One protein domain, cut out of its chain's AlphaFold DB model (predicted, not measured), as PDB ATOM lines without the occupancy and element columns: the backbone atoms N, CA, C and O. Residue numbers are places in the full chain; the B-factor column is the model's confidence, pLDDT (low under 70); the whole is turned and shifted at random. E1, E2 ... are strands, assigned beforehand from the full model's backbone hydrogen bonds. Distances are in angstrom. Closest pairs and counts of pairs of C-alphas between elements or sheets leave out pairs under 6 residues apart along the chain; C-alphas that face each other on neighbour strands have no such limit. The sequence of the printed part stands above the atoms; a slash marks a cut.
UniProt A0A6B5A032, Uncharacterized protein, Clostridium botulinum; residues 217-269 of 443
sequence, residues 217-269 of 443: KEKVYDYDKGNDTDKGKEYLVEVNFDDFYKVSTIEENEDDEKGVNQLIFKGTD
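Overview. This is residues 217 to 269 of the 443 residues of an uncharacterized protein of Clostridium botulinum (UniProt A0A6B5A032). One strongly twisted sheet of four strands curls like part of a barrel, left open between E2 and E3; the bent E1 joins the hairpin E1 and E2 to the hairpin E3 and E4. 53 residues are printed, with strands E1 to E4 and no named helix, all strand; the sheet's order is E2, E1, E4, E3, antiparallel. It is only just compact, close to loose, with a radius of gyration of the C-alphas of 11.9 A and spans of 33 by 27 by 16 A.

Along the chain. E1, residues 217 to 229, begins at C-alpha 217 (227.136, 131.172, 226.554), bends by 74 degrees at residue 224 and measures 30.3 A. E2 is residues 232 to 237, 15.9 A. E3, residues 246 to 253, 19.8 A, bends by 50 degrees at residue 249. E4, residues 262 to 268, 19.6 A, ends at C-alpha 268 (226.865, 129.727, 221.433).

Arrangement. E1 is staggered: residues 217 to 222 pair with E4, N 219 and O 265 being 2.9 A apart, and 223 to 229 with E2, N 229 and O 232 being 2.9 A apart. Between E4 and E3, N 264 and O 251 are 2.8 A apart. E2 and E3 are apart.

Size, cuts and confidence. The C-alphas farthest apart, of Asp 230 and Asp 269, are 35.2 A apart. The printed part has no cut and no long link. Residues 225 to 226 and 255 to 260 have pLDDT under 70.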
ATOM      1  N   LYS A 217     226.704 129.936 225.920       91.12
ATOM      2  CA  LYS A 217     227.136 131.172 226.554       91.12
ATOM      3  C   LYS A 217     225.919 131.980 226.968       91.12
ATOM      4  O   LYS A 217     224.950 132.087 226.219       91.12
ATOM      5  N   GLU A 218     225.997 132.552 228.159       92.44
ATOM      6  CA  GLU A 218     224.973 133.422 228.716       92.44
ATOM      7  C   GLU A 218     225.629 134.712 229.213       92.44
ATOM      8  O   GLU A 218     226.689 134.683 229.849       92.44
ATOM      9  N   LYS A 219     225.027 135.855 228.884       92.19
ATOM     10  CA  LYS A 219     225.436 137.169 229.389       92.19
ATOM     11  C   LYS A 219     224.214 137.973 229.775       92.19
ATOM     12  O   LYS A 219     223.225 137.995 229.049       92.19
ATOM     13  N   VAL A 220     224.327 138.667 230.896       90.88
ATOM     14  CA  VAL A 220     223.306 139.587 231.379       90.88
ATOM     15  C   VAL A 220     223.744 141.000 231.031       90.88
ATOM     16  O   VAL A 220     224.881 141.379 231.315       90.88
ATOM     17  N   TYR A 221     222.844 141.753 230.411       89.38
ATOM     18  CA  TYR A 221     223.046 143.154 230.078       89.38
ATOM     19  C   TYR A 221     221.990 143.996 230.773       89.38
ATOM     20  O   TYR A 221     220.797 143.704 230.684       89.38
ATOM     21  N   ASP A 222     222.439 145.050 231.444       88.00
ATOM     22  CA  ASP A 222     221.543 146.077 231.957       88.00
ATOM     23  C   ASP A 222     221.004 146.888 230.771       88.00
ATOM     24  O   ASP A 222     221.734 147.175 229.817       88.00
ATOM     25  N   TYR A 223     219.723 147.248 230.812       85.75
ATOM     26  CA  TYR A 223     219.106 148.069 229.775       85.75
ATOM     27  C   TYR A 223     218.365 149.265 230.368       85.75
ATOM     28  O   TYR A 223     217.759 149.195 231.442       85.75
ATOM     29  N   ASP A 224     218.336 150.351 229.599       80.38
ATOM     30  CA  ASP A 224     217.462 151.481 229.877       80.38
ATOM     31  C   ASP A 224     216.086 151.196 229.270       80.38
ATOM     32  O   ASP A 224     215.954 150.914 228.071       80.38
ATOM     33  N   LYS A 225     215.044 151.220 230.110       68.56
ATOM     34  CA  LYS A 225     213.673 150.936 229.674       68.56
ATOM     35  C   LYS A 225     213.255 151.967 228.625       68.56
ATOM     36  O   LYS A 225     213.204 153.162 228.917       68.56
ATOM     37  N   GLY A 226     212.980 151.497 227.409       67.50
ATOM     38  CA  GLY A 226     212.478 152.331 226.325       67.50
ATOM     39  C   GLY A 226     210.979 152.604 226.453       67.50
ATOM     40  O   GLY A 226     210.368 152.402 227.505       67.50
ATOM     41  N   ASN A 227     210.378 153.089 225.366       70.75
ATOM     42  CA  ASN A 227     208.947 153.370 225.327       70.75
ATOM     43  C   ASN A 227     208.152 152.079 225.086       70.75
ATOM     44  O   ASN A 227     208.500 151.280 224.214       70.75
ATOM     45  N   ASP A 228     207.041 151.909 225.804       73.25
ATOM     46  CA  ASP A 228     206.012 150.952 225.403       73.25
ATOM     47  C   ASP A 228     205.343 151.481 224.126       73.25
ATOM     48  O   ASP A 228     204.822 152.599 224.094       73.25
ATOM     49  N   THR A 229     205.382 150.691 223.056       75.44
ATOM     50  CA  THR A 229     204.746 151.020 221.776       75.44
ATOM     51  C   THR A 229     203.543 150.114 221.537       75.44
ATOM     52  O   THR A 229     203.457 149.013 222.080       75.44
ATOM     53  N   ASP A 230     202.652 150.504 220.624       76.06
ATOM     54  CA  ASP A 230     201.523 149.661 220.190       76.06
ATOM     55  C   ASP A 230     201.966 148.316 219.564       76.06
ATOM     56  O   ASP A 230     201.140 147.440 219.311       76.06
ATOM     57  N   LYS A 231     203.269 148.150 219.281       75.81
ATOM     58  CA  LYS A 231     203.875 146.951 218.687       75.81
ATOM     59  C   LYS A 231     204.698 146.118 219.675       75.81
ATOM     60  O   LYS A 231     205.199 145.069 219.278       75.81
ATOM     61  N   GLY A 232     204.834 146.558 220.926       78.12
ATOM     62  CA  GLY A 232     205.627 145.887 221.956       78.12
ATOM     63  C   GLY A 232     206.559 146.832 222.714       78.12
ATOM     64  O   GLY A 232     206.478 148.054 222.583       78.12
ATOM     65  N   LYS A 233     207.448 146.241 223.514       75.94
ATOM     66  CA  LYS A 233     208.457 146.948 224.310       75.94
ATOM     67  C   LYS A 233     209.707 147.217 223.470       75.94
ATOM     68  O   LYS A 233     210.195 146.314 222.791       75.94
ATOM     69  N   GLU A 234     210.236 148.435 223.538       80.12
ATOM     70  CA  GLU A 234     211.554 148.776 222.994       80.12
ATOM     71  C   GLU A 234     212.582 148.881 224.129       80.12
ATOM     72  O   GLU A 234     212.294 149.426 225.196       80.12
ATOM     73  N   TYR A 235     213.793 148.380 223.891       80.25
ATOM     74  CA  TYR A 235     214.899 148.404 224.851       80.25
ATOM     75  C   TYR A 235     216.101 149.100 224.227       80.25
ATOM     76  O   TYR A 235     216.419 148.850 223.062       80.25
ATOM     77  N   LEU A 236     216.795 149.929 225.007       83.50
ATOM     78  CA  LEU A 236     218.109 150.437 224.632       83.50
ATOM     79  C   LEU A 236     219.162 149.725 225.480       83.50
ATOM     80  O   LEU A 236     219.182 149.863 226.701       83.50
ATOM     81  N   VAL A 237     220.010 148.938 224.823       86.12
ATOM     82  CA  VAL A 237     221.024 148.103 225.473       86.12
ATOM     83  C   VAL A 237     222.349 148.212 224.724       86.12
ATOM     84  O   VAL A 237     222.385 148.155 223.494       86.12
ATOM     85  N   GLU A 238     223.444 148.374 225.464       87.31
ATOM     86  CA  GLU A 238     224.802 148.276 224.931       87.31
ATOM     87  C   GLU A 238     225.278 146.825 225.074       87.31
ATOM     88  O   GLU A 238     225.459 146.325 226.182       87.31
ATOM     89  N   VAL A 239     225.442 146.130 223.947       86.19
ATOM     90  CA  VAL A 239     225.771 144.698 223.912       86.19
ATOM     91  C   VAL A 239     227.142 144.503 223.285       86.19
ATOM     92  O   VAL A 239     227.409 145.010 222.195       86.19
ATOM     93  N   ASN A 240     227.987 143.699 223.931       87.31
ATOM     94  CA  ASN A 240     229.213 143.214 223.316       87.31
ATOM     95  C   ASN A 240     228.942 141.886 222.596       87.31
ATOM     96  O   ASN A 240     228.913 140.821 223.210       87.31
ATOM     97  N   PHE A 241     228.742 141.941 221.281       85.94
ATOM     98  CA  PHE A 241     228.502 140.733 220.488       85.94
ATOM     99  C   PHE A 241     229.758 139.887 220.263       85.94
ATOM    100  O   PHE A 241     229.607 138.716 219.933       85.94
ATOM    101  N   ASP A 242     230.965 140.405 220.520       88.00
ATOM    102  CA  ASP A 242     232.204 139.614 220.422       88.00
ATOM    103  C   ASP A 242     232.245 138.486 221.464       88.00
ATOM    104  O   ASP A 242     233.015 137.529 221.348       88.00
ATOM    105  N   ASP A 243     231.388 138.573 222.485       85.56
ATOM    106  CA  ASP A 243     231.191 137.493 223.431       85.56
ATOM    107  C   ASP A 243     230.493 136.278 222.809       85.56
ATOM    108  O   ASP A 243     230.663 135.183 223.328       85.56
ATOM    109  N   PHE A 244     229.746 136.405 221.717       91.44
ATOM    110  CA  PHE A 244     228.972 135.301 221.154       91.44
ATOM    111  C   PHE A 244     229.439 134.969 219.747       91.44
ATOM    112  O   PHE A 244     229.659 135.852 218.925       91.44
ATOM    113  N   TYR A 245     229.495 133.680 219.423       91.31
ATOM    114  CA  TYR A 245     229.578 133.292 218.020       91.31
ATOM    115  C   TYR A 245     228.238 133.522 217.321       91.31
ATOM    116  O   TYR A 245     228.179 134.098 216.233       91.31
ATOM    117  N   LYS A 246     227.149 133.104 217.976       90.62
ATOM    118  CA  LYS A 246     225.770 133.402 217.583       90.62
ATOM    119  C   LYS A 246     224.912 133.636 218.814       90.62
ATOM    120  O   LYS A 246     224.983 132.870 219.769       90.62
ATOM    121  N   VAL A 247     224.089 134.680 218.766       91.88
ATOM    122  CA  VAL A 247     223.017 134.912 219.741       91.88
ATOM    123  C   VAL A 247     221.757 134.225 219.228       91.88
ATOM    124  O   VAL A 247     221.389 134.401 218.066       91.88
ATOM    125  N   SER A 248     221.111 133.452 220.092       89.19
ATOM    126  CA  SER A 248     219.966 132.608 219.740       89.19
ATOM    127  C   SER A 248     218.689 133.056 220.441       89.19
ATOM    128  O   SER A 248     217.628 133.108 219.819       89.19
ATOM    129  N   THR A 249     218.788 133.419 221.722       89.88
ATOM    130  CA  THR A 249     217.640 133.838 222.531       89.88
ATOM    131  C   THR A 249     217.988 135.104 223.317       89.88
ATOM    132  O   THR A 249     219.103 135.248 223.814       89.88
ATOM    133  N   ILE A 250     217.027 136.022 223.415       90.19
ATOM    134  CA  ILE A 250     217.081 137.207 224.278       90.19
ATOM    135  C   ILE A 250     215.804 137.186 225.115       90.19
ATOM    136  O   ILE A 250     214.712 137.089 224.553       90.19
ATOM    137  N   GLU A 251     215.935 137.254 226.434       89.56
ATOM    138  CA  GLU A 251     214.808 137.218 227.372       89.56
ATOM    139  C   GLU A 251     214.951 138.294 228.458       89.56
ATOM    140  O   GLU A 251     216.063 138.694 228.799       89.56
ATOM    141  N   GLU A 252     213.826 138.795 228.978       87.25
ATOM    142  CA  GLU A 252     213.831 139.674 230.155       87.25
ATOM    143  C   GLU A 252     214.208 138.854 231.395       87.25
ATOM    144  O   GLU A 252     213.678 137.766 231.612       87.25
ATOM    145  N   ASN A 253     215.118 139.382 232.212       84.25
ATOM    146  CA  ASN A 253     215.379 138.835 233.534       84.25
ATOM    147  C   ASN A 253     214.307 139.370 234.498       84.25
ATOM    148  O   ASN A 253     214.300 140.562 234.801       84.25
ATOM    149  N   GLU A 254     213.402 138.509 234.963       71.94
ATOM    150  CA  GLU A 254     212.299 138.880 235.873       71.94
ATOM    151  C   GLU A 254     212.739 139.005 237.348       71.94
ATOM    152  O   GLU A 254     211.903 139.107 238.247       71.94
ATOM    153  N   ASP A 255     214.048 138.987 237.624       65.50
ATOM    154  CA  ASP A 255     214.594 139.048 238.981       65.50
ATOM    155  C   ASP A 255     214.581 140.498 239.525       65.50
ATOM    156  O   ASP A 255     215.577 141.226 239.533       65.50
ATOM    157  N   ASP A 256     213.392 140.929 239.962       55.38
ATOM    158  CA  ASP A 256     213.038 142.285 240.422       55.38
ATOM    159  C   ASP A 256     213.771 142.753 241.704       55.38
ATOM    160  O   ASP A 256     213.625 143.905 242.125       55.38
ATOM    161  N   GLU A 257     214.585 141.908 242.351       57.72
ATOM    162  CA  GLU A 257     215.176 142.209 243.668       57.72
ATOM    163  C   GLU A 257     216.201 143.362 243.663       57.72
ATOM    164  O   GLU A 257     216.532 143.898 244.725       57.72
ATOM    165  N   LYS A 258     216.701 143.786 242.494       57.94
ATOM    166  CA  LYS A 258     217.739 144.832 242.384       57.94
ATOM    167  C   LYS A 258     217.278 146.150 241.765       57.94
ATOM    168  O   LYS A 258     218.057 147.101 241.763       57.94
ATOM    169  N   GLY A 259     216.042 146.243 241.267       63.22
ATOM    170  CA  GLY A 259     215.529 147.463 240.624       63.22
ATOM    171  C   GLY A 259     216.286 147.886 239.353       63.22
ATOM    172  O   GLY A 259     216.201 149.046 238.953       63.22
ATOM    173  N   VAL A 260     217.036 146.967 238.738       69.62
ATOM    174  CA  VAL A 260     217.748 147.163 237.469       69.62
ATOM    175  C   VAL A 260     217.070 146.280 236.436       69.62
ATOM    176  O   VAL A 260     216.924 145.083 236.670       69.62
ATOM    177  N   ASN A 261     216.654 146.854 235.307       81.62
ATOM    178  CA  ASN A 261     216.084 146.036 234.249       81.62
ATOM    179  C   ASN A 261     217.209 145.345 233.472       81.62
ATOM    180  O   ASN A 261     218.158 146.000 233.035       81.62
ATOM    181  N   GLN A 262     217.091 144.033 233.291       87.94
ATOM    182  CA  GLN A 262     218.139 143.219 232.688       87.94
ATOM    183  C   GLN A 262     217.593 142.347 231.559       87.94
ATOM    184  O   GLN A 262     216.468 141.851 231.623       87.94
ATOM    185  N   LEU A 263     218.408 142.153 230.525       89.31
ATOM    186  CA  LEU A 263     218.183 141.177 229.463       89.31
ATOM    187  C   LEU A 263     219.231 140.072 229.569       89.31
ATOM    188  O   LEU A 263     220.425 140.349 229.702       89.31
ATOM    189  N   ILE A 264     218.791 138.823 229.459       91.69
ATOM    190  CA  ILE A 264     219.658 137.653 229.364       91.69
ATOM    191  C   ILE A 264     219.806 137.303 227.887       91.69
ATOM    192  O   ILE A 264     218.840 136.980 227.195       91.69
ATOM    193  N   PHE A 265     221.037 137.379 227.397       92.88
ATOM    194  CA  PHE A 265     221.417 136.959 226.059       92.88
ATOM    195  C   PHE A 265     221.998 135.555 226.147       92.88
ATOM    196  O   PHE A 265     223.018 135.339 226.806       92.88
ATOM    197  N   LYS A 266     221.360 134.613 225.454       93.88
ATOM    198  CA  LYS A 266     221.805 133.226 225.319       93.88
ATOM    199  C   LYS A 266     222.258 132.963 223.896       93.88
ATOM    200  O   LYS A 266     221.628 133.392 222.922       93.88
ATOM    201  N   GLY A 267     223.356 132.241 223.771       93.56
ATOM    202  CA  GLY A 267     223.948 131.928 222.485       93.56
ATOM    203  C   GLY A 267     224.994 130.834 222.577       93.56
ATOM    204  O   GLY A 267     225.073 130.096 223.561       93.56
ATOM    205  N   THR A 268     225.812 130.737 221.541       93.81
ATOM    206  CA  THR A 268     226.865 129.727 221.433       93.81
ATOM    207  C   THR A 268     228.251 130.351 221.512       93.81
ATOM    208  O   THR A 268     228.454 131.524 221.172       93.81
ATOM    209  N   ASP A 269     229.218 129.563 221.979       93.12
ATOM    210  CA  ASP A 269     230.627 129.946 221.951       93.12
ATOM    211  C   ASP A 269     231.245 129.714 220.560       93.12
ATOM    212  O   ASP A 269     230.709 128.989 219.716       93.12
TER     213      ASP A 269